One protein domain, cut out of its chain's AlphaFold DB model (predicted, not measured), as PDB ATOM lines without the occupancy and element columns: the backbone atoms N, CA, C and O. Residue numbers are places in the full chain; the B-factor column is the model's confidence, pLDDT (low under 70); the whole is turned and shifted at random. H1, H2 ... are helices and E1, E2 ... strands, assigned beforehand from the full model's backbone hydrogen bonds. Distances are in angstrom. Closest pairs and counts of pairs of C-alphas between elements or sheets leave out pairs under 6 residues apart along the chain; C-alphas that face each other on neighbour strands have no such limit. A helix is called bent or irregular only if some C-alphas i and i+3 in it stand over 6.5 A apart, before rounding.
ATOM      1  N   TYR A  23      40.950 -47.681 -15.474       98.00
ATOM      2  CA  TYR A  23      41.954 -48.049 -14.464       98.00
ATOM      3  C   TYR A  23      41.414 -48.120 -13.029       98.00
ATOM      4  O   TYR A  23      41.955 -48.859 -12.212       98.00
ATOM      5  N   ALA A  24      40.357 -47.367 -12.705       98.19
ATOM      6  CA  ALA A  24      39.727 -47.464 -11.392       98.19
ATOM      7  C   ALA A  24      38.956 -48.785 -11.229       98.19
ATOM      8  O   ALA A  24      39.010 -49.398 -10.167       98.19
ATOM      9  N   ALA A  25      38.268 -49.246 -12.278       98.31
ATOM     10  CA  ALA A  25      37.590 -50.541 -12.269       98.31
ATOM     11  C   ALA A  25      38.591 -51.701 -12.255       98.31
ATOM     12  O   ALA A  25      38.397 -52.653 -11.509       98.31
ATOM     13  N   ASP A  26      39.691 -51.601 -13.006       98.31
ATOM     14  CA  ASP A  26      40.755 -52.613 -12.972       98.31
ATOM     15  C   ASP A  26      41.307 -52.788 -11.547       98.31
ATOM     16  O   ASP A  26      41.497 -53.907 -11.070       98.31
ATOM     17  N   GLU A  27      41.503 -51.675 -10.834       98.44
ATOM     18  CA  GLU A  27      41.959 -51.699  -9.446       98.44
ATOM     19  C   GLU A  27      40.904 -52.262  -8.488       98.44
ATOM     20  O   GLU A  27      41.247 -53.001  -7.562       98.44
ATOM     21  N   TRP A  28      39.621 -51.973  -8.719       98.31
ATOM     22  CA  TRP A  28      38.527 -52.605  -7.978       98.31
ATOM     23  C   TRP A  28      38.582 -54.126  -8.116       98.31
ATOM     24  O   TRP A  28      38.594 -54.840  -7.115       98.31
ATOM     25  N   TRP A  29      38.708 -54.622  -9.348       98.00
ATOM     26  CA  TRP A  29      38.778 -56.055  -9.631       98.00
ATOM     27  C   TRP A  29      40.013 -56.738  -9.050       98.00
ATOM     28  O   TRP A  29      39.989 -57.941  -8.796       98.00
ATOM     29  N   ARG A  30      41.077 -55.978  -8.789       97.56
ATOM     30  CA  ARG A  30      42.278 -56.467  -8.109       97.56
ATOM     31  C   ARG A  30      42.133 -56.492  -6.586       97.56
ATOM     32  O   ARG A  30      42.633 -57.412  -5.945       97.56
ATOM     33  N   THR A  31      41.507 -55.471  -6.002       97.38
ATOM     34  CA  THR A  31      41.547 -55.223  -4.549       97.38
ATOM     35  C   THR A  31      40.306 -55.699  -3.809       97.38
ATOM     36  O   THR A  31      40.443 -56.275  -2.731       97.38
ATOM     37  N   ALA A  32      39.112 -55.535  -4.385       96.81
ATOM     38  CA  ALA A  32      37.856 -55.939  -3.759       96.81
ATOM     39  C   ALA A  32      37.815 -57.442  -3.410       96.81
ATOM     40  O   ALA A  32      37.420 -57.760  -2.284       96.81
ATOM     41  N   PRO A  33      38.277 -58.374  -4.277       96.38
ATOM     42  CA  PRO A  33      38.292 -59.795  -3.933       96.38
ATOM     43  C   PRO A  33      39.229 -60.124  -2.771       96.38
ATOM     44  O   PRO A  33      38.897 -60.959  -1.936       96.38
ATOM     45  N   GLU A  34      40.385 -59.460  -2.680       96.25
ATOM     46  CA  GLU A  34      41.339 -59.703  -1.595       96.25
ATOM     47  C   GLU A  34      40.831 -59.132  -0.267       96.25
ATOM     48  O   GLU A  34      40.912 -59.799   0.764       96.25
ATOM     49  N   LEU A  35      40.235 -57.935  -0.291       94.75
ATOM     50  CA  LEU A  35      39.595 -57.341   0.886       94.75
ATOM     51  C   LEU A  35      38.439 -58.206   1.394       94.75
ATOM     52  O   LEU A  35      38.326 -58.435   2.598       94.75
ATOM     53  N   HIS A  36      37.622 -58.744   0.487       94.44
ATOM     54  CA  HIS A  36      36.561 -59.685   0.838       94.44
ATOM     55  C   HIS A  36      37.120 -60.994   1.408       94.44
ATOM     56  O   HIS A  36      36.695 -61.421   2.478       94.44
ATOM     57  N   ARG A  37      38.145 -61.586   0.778       93.56
ATOM     58  CA  ARG A  37      38.806 -62.812   1.262       93.56
ATOM     59  C   ARG A  37      39.373 -62.661   2.679       93.56
ATOM     60  O   ARG A  37      39.397 -63.629   3.435       93.56
ATOM     61  N   LEU A  38      39.849 -61.465   3.025       93.19
ATOM     62  CA  LEU A  38      40.384 -61.133   4.349       93.19
ATOM     63  C   LEU A  38      39.305 -60.751   5.376       93.19
ATOM     64  O   LEU A  38      39.639 -60.532   6.538       93.19
ATOM     65  N   GLY A  39      38.037 -60.664   4.972       91.06
ATOM     66  CA  GLY A  39      36.939 -60.246   5.843       91.06
ATOM     67  C   GLY A  39      36.909 -58.750   6.153       91.06
ATOM     68  O   GLY A  39      36.324 -58.339   7.148       91.06
ATOM     69  N   LEU A  40      37.543 -57.934   5.310       90.25
ATOM     70  CA  LEU A  40      37.697 -56.486   5.492       90.25
ATOM     71  C   LEU A  40      36.683 -55.663   4.689       90.25
ATOM     72  O   LEU A  40      36.839 -54.450   4.585       90.25
ATOM     73  N   LEU A  41      35.699 -56.311   4.059       92.25
ATOM     74  CA  LEU A  41      34.747 -55.643   3.180       92.25
ATOM     75  C   LEU A  41      33.317 -55.768   3.708       92.25
ATOM     76  O   LEU A  41      32.682 -56.825   3.626       92.25
ATOM     77  N   THR A  42      32.813 -54.652   4.220       91.88
ATOM     78  CA  THR A  42      31.439 -54.476   4.697       91.88
ATOM     79  C   THR A  42      30.704 -53.473   3.799       91.88
ATOM     80  O   THR A  42      31.298 -52.827   2.932       91.88
ATOM     81  N   VAL A  43      29.395 -53.300   4.005       88.56
ATOM     82  CA  VAL A  43      28.587 -52.319   3.250       88.56
ATOM     83  C   VAL A  43      29.139 -50.893   3.388       88.56
ATOM     84  O   VAL A  43      29.096 -50.118   2.430       88.56
ATOM     85  N   VAL A  44      29.671 -50.535   4.561       91.00
ATOM     86  CA  VAL A  44      30.172 -49.175   4.824       91.00
ATOM     87  C   VAL A  44      31.539 -48.909   4.191       91.00
ATOM     88  O   VAL A  44      31.893 -47.748   3.993       91.00
ATOM     89  N   ASP A  45      32.268 -49.955   3.799       92.38
ATOM     90  CA  ASP A  45      33.590 -49.829   3.174       92.38
ATOM     91  C   ASP A  45      33.505 -49.527   1.672       92.38
ATOM     92  O   ASP A  45      34.459 -49.029   1.074       92.38
ATOM     93  N   ILE A  46      32.349 -49.766   1.043       94.00
ATOM     94  CA  ILE A  46      32.149 -49.615  -0.408       94.00
ATOM     95  C   ILE A  46      32.454 -48.198  -0.916       94.00
ATOM     96  O   ILE A  46      33.202 -48.075  -1.892       94.00
ATOM     97  N   PRO A  47      31.970 -47.108  -0.288       95.50
ATOM     98  CA  PRO A  47      32.312 -45.753  -0.723       95.50
ATOM     99  C   PRO A  47      33.802 -45.432  -0.553       95.50
ATOM    100  O   PRO A  47      34.380 -44.717  -1.378       95.50
ATOM    101  N   ALA A  48      34.438 -45.968   0.494       96.44
ATOM    102  CA  ALA A  48      35.861 -45.773   0.748       96.44
ATOM    103  C   ALA A  48      36.708 -46.487  -0.314       96.44
ATOM    104  O   ALA A  48      37.585 -45.866  -0.920       96.44
ATOM    105  N   LEU A  49      36.379 -47.746  -0.620       97.00
ATOM    106  CA  LEU A  49      37.013 -48.510  -1.692       97.00
ATOM    107  C   LEU A  49      36.829 -47.826  -3.053       97.00
ATOM    108  O   LEU A  49      37.792 -47.661  -3.797       97.00
ATOM    109  N   ALA A  50      35.622 -47.341  -3.358       97.75
ATOM    110  CA  ALA A  50      35.350 -46.631  -4.609       97.75
ATOM    111  C   ALA A  50      36.209 -45.364  -4.742       97.75
ATOM    112  O   ALA A  50      36.765 -45.089  -5.808       97.75
ATOM    113  N   THR A  51      36.367 -44.617  -3.647       98.31
ATOM    114  CA  THR A  51      37.208 -43.413  -3.603       98.31
ATOM    115  C   THR A  51      38.679 -43.756  -3.830       98.31
ATOM    116  O   THR A  51      39.346 -43.099  -4.634       98.31
ATOM    117  N   TYR A  52      39.174 -44.814  -3.182       98.19
ATOM    118  CA  TYR A  52      40.530 -45.322  -3.385       98.19
ATOM    119  C   TYR A  52      40.780 -45.702  -4.850       98.19
ATOM    120  O   TYR A  52      41.708 -45.183  -5.475       98.19
ATOM    121  N   CYS A  53      39.916 -46.543  -5.423       98.44
ATOM    122  CA  CYS A  53      40.012 -46.980  -6.812       98.44
ATOM    123  C   CYS A  53      39.975 -45.791  -7.782       98.44
ATOM    124  O   CYS A  53      40.770 -45.728  -8.723       98.44
ATOM    125  N   HIS A  54      39.098 -44.812  -7.539       98.38
ATOM    126  CA  HIS A  54      39.026 -43.598  -8.349       98.38
ATOM    127  C   HIS A  54      40.343 -42.808  -8.317       98.38
ATOM    128  O   HIS A  54      40.877 -42.459  -9.373       98.38
ATOM    129  N   ALA A  55      40.899 -42.567  -7.125       98.06
ATOM    130  CA  ALA A  55      42.167 -41.858  -6.963       98.06
ATOM    131  C   ALA A  55      43.332 -42.600  -7.639       98.06
ATOM    132  O   ALA A  55      44.134 -41.976  -8.338       98.06
ATOM    133  N   PHE A  56      43.385 -43.927  -7.504       98.38
ATOM    134  CA  PHE A  56      44.368 -44.768  -8.187       98.38
ATOM    135  C   PHE A  56      44.270 -44.631  -9.712       98.38
ATOM    136  O   PHE A  56      45.280 -44.405 -10.382       98.38
ATOM    137  N   GLY A  57      43.054 -44.696 -10.262       97.69
ATOM    138  CA  GLY A  57      42.826 -44.533 -11.695       97.69
ATOM    139  C   GLY A  57      43.295 -43.171 -12.219       97.69
ATOM    140  O   GLY A  57      43.973 -43.107 -13.249       97.69
ATOM    141  N   GLN A  58      43.006 -42.088 -11.487       96.56
ATOM    142  CA  GLN A  58      43.478 -40.741 -11.834       96.56
ATOM    143  C   GLN A  58      45.004 -40.635 -11.774       96.56
ATOM    144  O   GLN A  58      45.627 -40.103 -12.696       96.56
ATOM    145  N   TRP A  59      45.618 -41.179 -10.721       97.44
ATOM    146  CA  TRP A  59      47.070 -41.210 -10.585       97.44
ATOM    147  C   TRP A  59      47.731 -41.963 -11.742       97.44
ATOM    148  O   TRP A  59      48.698 -41.466 -12.328       97.44
ATOM    149  N   ARG A  60      47.197 -43.130 -12.115       97.75
ATOM    150  CA  ARG A  60      47.743 -43.938 -13.208       97.75
ATOM    151  C   ARG A  60      47.665 -43.198 -14.539       97.75
ATOM    152  O   ARG A  60      48.667 -43.106 -15.250       97.75
ATOM    153  N   LEU A  61      46.510 -42.601 -14.832       93.69
ATOM    154  CA  LEU A  61      46.297 -41.808 -16.040       93.69
ATOM    155  C   LEU A  61      47.257 -40.610 -16.118       93.69
ATOM    156  O   LEU A  61      47.891 -40.397 -17.156       93.69
ATOM    157  N   ALA A  62      47.399 -39.855 -15.024       89.00
ATOM    158  CA  ALA A  62      48.315 -38.719 -14.942       89.00
ATOM    159  C   ALA A  62      49.780 -39.148 -15.111       89.00
ATOM    160  O   ALA A  62      50.521 -38.528 -15.876       89.00
ATOM    161  N   SER A  63      50.186 -40.239 -14.460       93.12
ATOM    162  CA  SER A  63      51.548 -40.778 -14.551       93.12
ATOM    163  C   SER A  63      51.905 -41.174 -15.982       93.12
ATOM    164  O   SER A  63      52.973 -40.827 -16.484       93.12
ATOM    165  N   GLU A  64      50.990 -41.848 -16.681       92.50
ATOM    166  CA  GLU A  64      51.203 -42.222 -18.079       92.50
ATOM    167  C   GLU A  64      51.201 -41.012 -19.019       92.50
ATOM    168  O   GLU A  64      51.963 -40.982 -19.985       92.50
ATOM    169  N   ALA A  65      50.371 -40.000 -18.749       85.56
ATOM    170  CA  ALA A  65      50.394 -38.751 -19.505       85.56
ATOM    171  C   ALA A  65      51.747 -38.036 -19.359       85.56
ATOM    172  O   ALA A  65      52.331 -37.644 -20.368       85.56
ATOM    173  N   LEU A  66      52.284 -37.940 -18.139       83.81
ATOM    174  CA  LEU A  66      53.605 -37.359 -17.888       83.81
ATOM    175  C   LEU A  66      54.719 -38.141 -18.593       83.81
ATOM    176  O   LEU A  66      55.553 -37.530 -19.261       83.81
ATOM    177  N   ALA A  67      54.694 -39.475 -18.529       84.81
ATOM    178  CA  ALA A  67      55.672 -40.314 -19.224       84.81
ATOM    179  C   ALA A  67      55.645 -40.099 -20.750       84.81
ATOM    180  O   ALA A  67      56.696 -39.985 -21.382       84.81
ATOM    181  N   ARG A  68      54.448 -39.973 -21.345       79.31
ATOM    182  CA  ARG A  68      54.280 -39.645 -22.774       79.31
ATOM    183  C   ARG A  68      54.798 -38.249 -23.131       79.31
ATOM    184  O   ARG A  68      55.305 -38.055 -24.229       79.31
ATOM    185  N   MET A  69      54.671 -37.271 -22.235       77.38
ATOM    186  CA  MET A  69      55.201 -35.922 -22.470       77.38
ATOM    187  C   MET A  69      56.732 -35.886 -22.381       77.38
ATOM    188  O   MET A  69      57.374 -35.225 -23.193       77.38
ATOM    189  N   GLN A  70      57.320 -36.623 -21.436       72.00
ATOM    190  CA  GLN A  70      58.775 -36.715 -21.270       72.00
ATOM    191  C   GLN A  70      59.474 -37.356 -22.474       72.00
ATOM    192  O   GLN A  70      60.567 -36.927 -22.835       72.00
ATOM    193  N   SER A  71      58.849 -38.341 -23.128       68.38
ATOM    194  CA  SER A  71      59.421 -38.951 -24.335       68.38
ATOM    195  C   SER A  71      59.387 -38.030 -25.563       68.38
ATOM    196  O   SER A  71      60.176 -38.230 -26.485       68.38
ATOM    197  N   GLY A  72      58.502 -37.025 -25.583       64.81
ATOM    198  CA  GLY A  72      58.345 -36.075 -26.691       64.81
ATOM    199  C   GLY A  72      59.147 -34.770 -26.568       64.81
ATOM    200  O   GLY A  72      59.405 -34.136 -27.589       64.81
ATOM    201  N   ASP A  73      59.549 -34.362 -25.358       58.72
ATOM    202  CA  ASP A  73      60.377 -33.168 -25.102       58.72
ATOM    203  C   ASP A  73      61.318 -33.404 -23.895       58.72
ATOM    204  O   ASP A  73      60.945 -33.137 -22.743       58.72
ATOM    205  N   PRO A  74      62.547 -33.905 -24.133       56.59
ATOM    206  CA  PRO A  74      63.494 -34.249 -23.070       56.59
ATOM    207  C   PRO A  74      64.113 -33.027 -22.371       56.59
ATOM    208  O   PRO A  74      64.782 -33.187 -21.353       56.59
ATOM    209  N   VAL A  75      63.912 -31.806 -22.884       57.41
ATOM    210  CA  VAL A  75      64.486 -30.587 -22.288       57.41
ATOM    211  C   VAL A  75      63.558 -30.035 -21.203       57.41
ATOM    212  O   VAL A  75      64.023 -29.656 -20.129       57.41
ATOM    213  N   MET A  76      62.242 -30.042 -21.439       56.09
ATOM    214  CA  MET A  76      61.254 -29.466 -20.511       56.09
ATOM    215  C   MET A  76      60.518 -30.492 -19.632       56.09
ATOM    216  O   MET A  76      59.686 -30.098 -18.809       56.09
ATOM    217  N   HIS A  77      60.798 -31.795 -19.786       54.12
ATOM    218  CA  HIS A  77      60.235 -32.904 -18.990       54.12
ATOM    219  C   HIS A  77      58.692 -32.909 -18.874       54.12
ATOM    220  O   HIS A  77      58.135 -33.461 -17.925       54.12
ATOM    221  N   GLY A  78      57.977 -32.268 -19.806       55.56
ATOM    222  CA  GLY A  78      56.516 -32.121 -19.757       55.56
ATOM    223  C   GLY A  78      55.971 -31.185 -18.662       55.56
ATOM    224  O   GLY A  78      54.752 -31.100 -18.484       55.56
ATOM    225  N   LEU A  79      56.839 -30.468 -17.938       57.59
ATOM    226  CA  LEU A  79      56.465 -29.582 -16.825       57.59
ATOM    227  C   LEU A  79      56.084 -28.161 -17.277       57.59
ATOM    228  O   LEU A  79      55.366 -27.454 -16.564       57.59
ATOM    229  N   ILE A  80      56.522 -27.755 -18.471       56.50
ATOM    230  CA  ILE A  80      56.246 -26.442 -19.063       56.50
ATOM    231  C   ILE A  80      55.594 -26.647 -20.429       56.50
ATOM    232  O   ILE A  80      56.191 -27.249 -21.319       56.50
ATOM    233  N   ILE A  81      54.379 -26.124 -20.607       56.53
ATOM    234  CA  ILE A  81      53.726 -26.064 -21.918       56.53
ATOM    235  C   ILE A  81      53.958 -24.655 -22.467       56.53
ATOM    236  O   ILE A  81      53.586 -23.662 -21.837       56.53
ATOM    237  N   LYS A  82      54.577 -24.549 -23.647       53.34
ATOM    238  CA  LYS A  82      54.665 -23.270 -24.363       53.34
ATOM    239  C   LYS A  82      53.279 -22.922 -24.913       53.34
ATOM    240  O   LYS A  82      52.747 -23.642 -25.757       53.34
ATOM    241  N   SER A  83      52.694 -21.830 -24.426       51.38
ATOM    242  CA  SER A  83      51.461 -21.268 -24.982       51.38
ATOM    243  C   SER A  83      51.732 -20.652 -26.362       51.38
ATOM    244  O   SER A  83      52.830 -20.158 -26.618       51.38
ATOM    245  N   LYS A  84      50.720 -20.601 -27.242       50.59
ATOM    246  CA  LYS A  84      50.800 -19.930 -28.561       50.59
ATOM    247  C   LYS A  84      51.165 -18.436 -28.476       50.59
ATOM    248  O   LYS A  84      51.508 -17.849 -29.494       50.59
ATOM    249  N   ILE A  85      51.090 -17.838 -27.286       54.31
ATOM    250  CA  ILE A  85      51.362 -16.417 -27.016       54.31
ATOM    251  C   ILE A  85      52.829 -16.174 -26.589       54.31
ATOM    252  O   ILE A  85      53.261 -15.035 -26.478       54.31
ATOM    253  N   GLY A  86      53.644 -17.226 -26.440       50.53
ATOM    254  CA  GLY A  86      55.068 -17.104 -26.094       50.53
ATOM    255  C   GLY A  86      55.362 -17.136 -24.592       50.53
ATOM    256  O   GLY A  86      56.517 -17.313 -24.211       50.53
ATOM    257  N   ASP A  87      54.333 -17.079 -23.746       51.12
ATOM    258  CA  ASP A  87      54.488 -17.232 -22.302       51.12
ATOM    259  C   ASP A  87      54.606 -18.712 -21.903       51.12
ATOM    260  O   ASP A  87      53.843 -19.581 -22.350       51.12
ATOM    261  N   ALA A  88      55.589 -19.005 -21.048       57.69
ATOM    262  CA  ALA A  88      55.788 -20.318 -20.450       57.69
ATOM    263  C   ALA A  88      54.779 -20.520 -19.310       57.69
ATOM    264  O   ALA A  88      54.883 -19.883 -18.263       57.69
ATOM    265  N   VAL A  89      53.804 -21.411 -19.506       61.97
ATOM    266  CA  VAL A  89      52.788 -21.727 -18.492       61.97
ATOM    267  C   VAL A  89      53.117 -23.077 -17.858       61.97
ATOM    268  O   VAL A  89      53.414 -24.054 -18.553       61.97
ATOM    269  N   GLN A  90      53.075 -23.135 -16.523       57.72
ATOM    270  CA  GLN A  90      53.228 -24.386 -15.781       57.72
ATOM    271  C   GLN A  90      52.092 -25.337 -16.167       57.72
ATOM    272  O   GLN A  90      50.923 -24.951 -16.128       57.72
ATOM    273  N   ASN A  91      52.431 -26.578 -16.524       56.97
ATOM    274  CA  ASN A  91      51.438 -27.583 -16.885       56.97
ATOM    275  C   ASN A  91      50.424 -27.754 -15.729       56.97
ATOM    276  O   ASN A  91      50.840 -28.131 -14.628       56.97
ATOM    277  N   PRO A  92      49.115 -27.504 -15.940       66.38
ATOM    278  CA  PRO A  92      48.101 -27.624 -14.889       66.38
ATOM    279  C   PRO A  92      48.063 -29.012 -14.231       66.38
ATOM    280  O   PRO A  92      47.711 -29.123 -13.058       66.38
ATOM    281  N   LEU A  93      48.497 -30.054 -14.951       58.81
ATOM    282  CA  LEU A  93      48.599 -31.429 -14.451       58.81
ATOM    283  C   LEU A  93      49.765 -31.645 -13.470       58.81
ATOM    284  O   LEU A  93      49.775 -32.630 -12.742       58.81
ATOM    285  N   ALA A  94      50.739 -30.730 -13.420       59.66
ATOM    286  CA  ALA A  94      51.887 -30.804 -12.515       59.66
ATOM    287  C   ALA A  94      51.637 -30.127 -11.153       59.66
ATOM    288  O   ALA A  94      52.479 -30.216 -10.258       59.66
ATOM    289  N   ARG A  95      50.501 -29.438 -10.969       56.06
ATOM    290  CA  ARG A  95      50.174 -28.735  -9.715       56.06
ATOM    291  C   ARG A  95      50.070 -29.657  -8.482       56.06
ATOM    292  O   ARG A  95      50.628 -29.268  -7.459       56.06
ATOM    293  N   PRO A  96      49.474 -30.866  -8.555       54.41
ATOM    294  CA  PRO A  96      49.330 -31.734  -7.381       54.41
ATOM    295  C   PRO A  96      50.664 -32.239  -6.805       54.41
ATOM    296  O   PRO A  96      50.757 -32.512  -5.615       54.41
ATOM    297  N   ILE A  97      51.710 -32.344  -7.633       52.06
ATOM    298  CA  ILE A  97      52.986 -32.990  -7.269       52.06
ATOM    299  C   ILE A  97      53.897 -32.053  -6.451       52.06
ATOM    300  O   ILE A  97      54.776 -32.513  -5.724       52.06
ATOM    301  N   ARG A  98      53.691 -30.729  -6.522       46.38
ATOM    302  CA  ARG A  98      54.529 -29.752  -5.802       46.38
ATOM    303  C   ARG A  98      54.105 -29.551  -4.343       46.38
ATOM    304  O   ARG A  98      54.960 -29.283  -3.508       46.38
ATOM    305  N   GLU A  99      52.817 -29.682  -4.029       44.47
ATOM    306  CA  GLU A  99      52.296 -29.453  -2.670       44.47
ATOM    307  C   GLU A  99      52.575 -30.638  -1.728       44.47
ATOM    308  O   GLU A  99      52.857 -30.429  -0.551       44.47
ATOM    309  N   SER A 100      52.635 -31.874  -2.240       42.09
ATOM    310  CA  SER A 100      52.963 -33.060  -1.433       42.09
ATOM    311  C   SER A 100      54.427 -33.128  -0.982       42.09
ATOM    312  O   SER A 100      54.727 -33.831  -0.026       42.09
ATOM    313  N   ALA A 101      55.344 -32.419  -1.650       46.34
ATOM    314  CA  ALA A 101      56.755 -32.363  -1.259       46.34
ATOM    315  C   ALA A 101      57.017 -31.378  -0.105       46.34
ATOM    316  O   ALA A 101      58.009 -31.519   0.601       46.34
ATOM    317  N   PHE A 102      56.130 -30.400   0.100       42.38
ATOM    318  CA  PHE A 102      56.265 -29.402   1.164       42.38
ATOM    319  C   PHE A 102      55.713 -29.906   2.507       42.38
ATOM    320  O   PHE A 102      56.202 -29.523   3.559       42.38
ATOM    321  N   PHE A 103      54.742 -30.824   2.481       41.47
ATOM    322  CA  PHE A 103      54.076 -31.329   3.689       41.47
ATOM    323  C   PHE A 103      54.896 -32.361   4.495       41.47
ATOM    324  O   PHE A 103      54.494 -32.739   5.587       41.47
ATOM    325  N   TRP A 104      56.043 -32.819   3.979       42.88
ATOM    326  CA  TRP A 104      56.951 -33.748   4.678       42.88
ATOM    327  C   TRP A 104      58.306 -33.112   5.025       42.88
ATOM    328  O   TRP A 104      59.305 -33.816   5.166       42.88
TER     329      TRP A 104
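Overview. This is residues 23 to 104 of the 106 residues of the protein "P27 family phage terminase small subunit" of Bradyrhizobium sp. 2S1 (UniProt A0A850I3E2). One long helix, H2, makes the long axis of a rod-like model, and H1 folds back along part of it as a helical hairpin. Toward the other end sits a tiny two-strand hairpin, E1 and E2, followed by a short irregular helix, H3, near H2; residues 96 to 104 stick out. The printed part has 82 residues, mostly helix, in the order H1, H2, E1, E2, H3, with an antiparallel sheet E1 - E2. It is only just extended, close to loose, with a radius of gyration of the C-alphas of 17.8 A and spans of 56 by 27 by 22 A.

Arrangement. Start with H1, residues 23 to 37, which touches H2, residues 43 to 72, through residues 49 to 61 of H2 alone. Look at the C-alphas of Ala 24 and Gly 57, their closest, 4.3 A apart; this hairpin runs opposite ways at a steep tilt of 39 degrees. Next find the hairpin of E1, residues 80 to 82, and E2, residues 88 to 90, antiparallel at 142 degrees, with N 81 and O 89 within hydrogen-bond range at 3.1 A. H3, residues 92 to 99, is close to but not clearly touching H2, the closest C-alphas being those of Ala 62 and Leu 93, 7.3 A apart. Their tilt of 67 degrees is steep, only just short of about perpendicular, and they run opposite ways. H1 is apart from E1, E2 and H3. O i to N i+4 pairs are within hydrogen-bond range in 9 of 11 for H1, 23 of 26 for H2 and 0 of 4 for H3, where 2 of 5 O i to N i+3 pairs are.

Along the chain. Find C-alpha 23 at (41.954, -48.049, -14.464); from there H1 runs 21.8 A. H2 runs 45.2 A from C-alpha 43 at (28.587, -52.319, 3.250). E1 and E2 have three residues each, and H3 ends at C-alpha 99, (52.296, -29.453, -2.670). The helices are irregular, H1 and H2 only just: C-alphas 30 and 33 are 6.7 A apart, 44 and 47 6.9 A, and 93 and 96 7.1 A.

Size, cuts and confidence. The two C-alphas farthest apart, of Gly 39 and Gly 86, are 56.7 A apart. The printed part has no cut and no long link. Residues 71 to 76 also stand free. Look for low confidence at residues 71 to 104, under 70; the mean pLDDT of the printed part is 77.3.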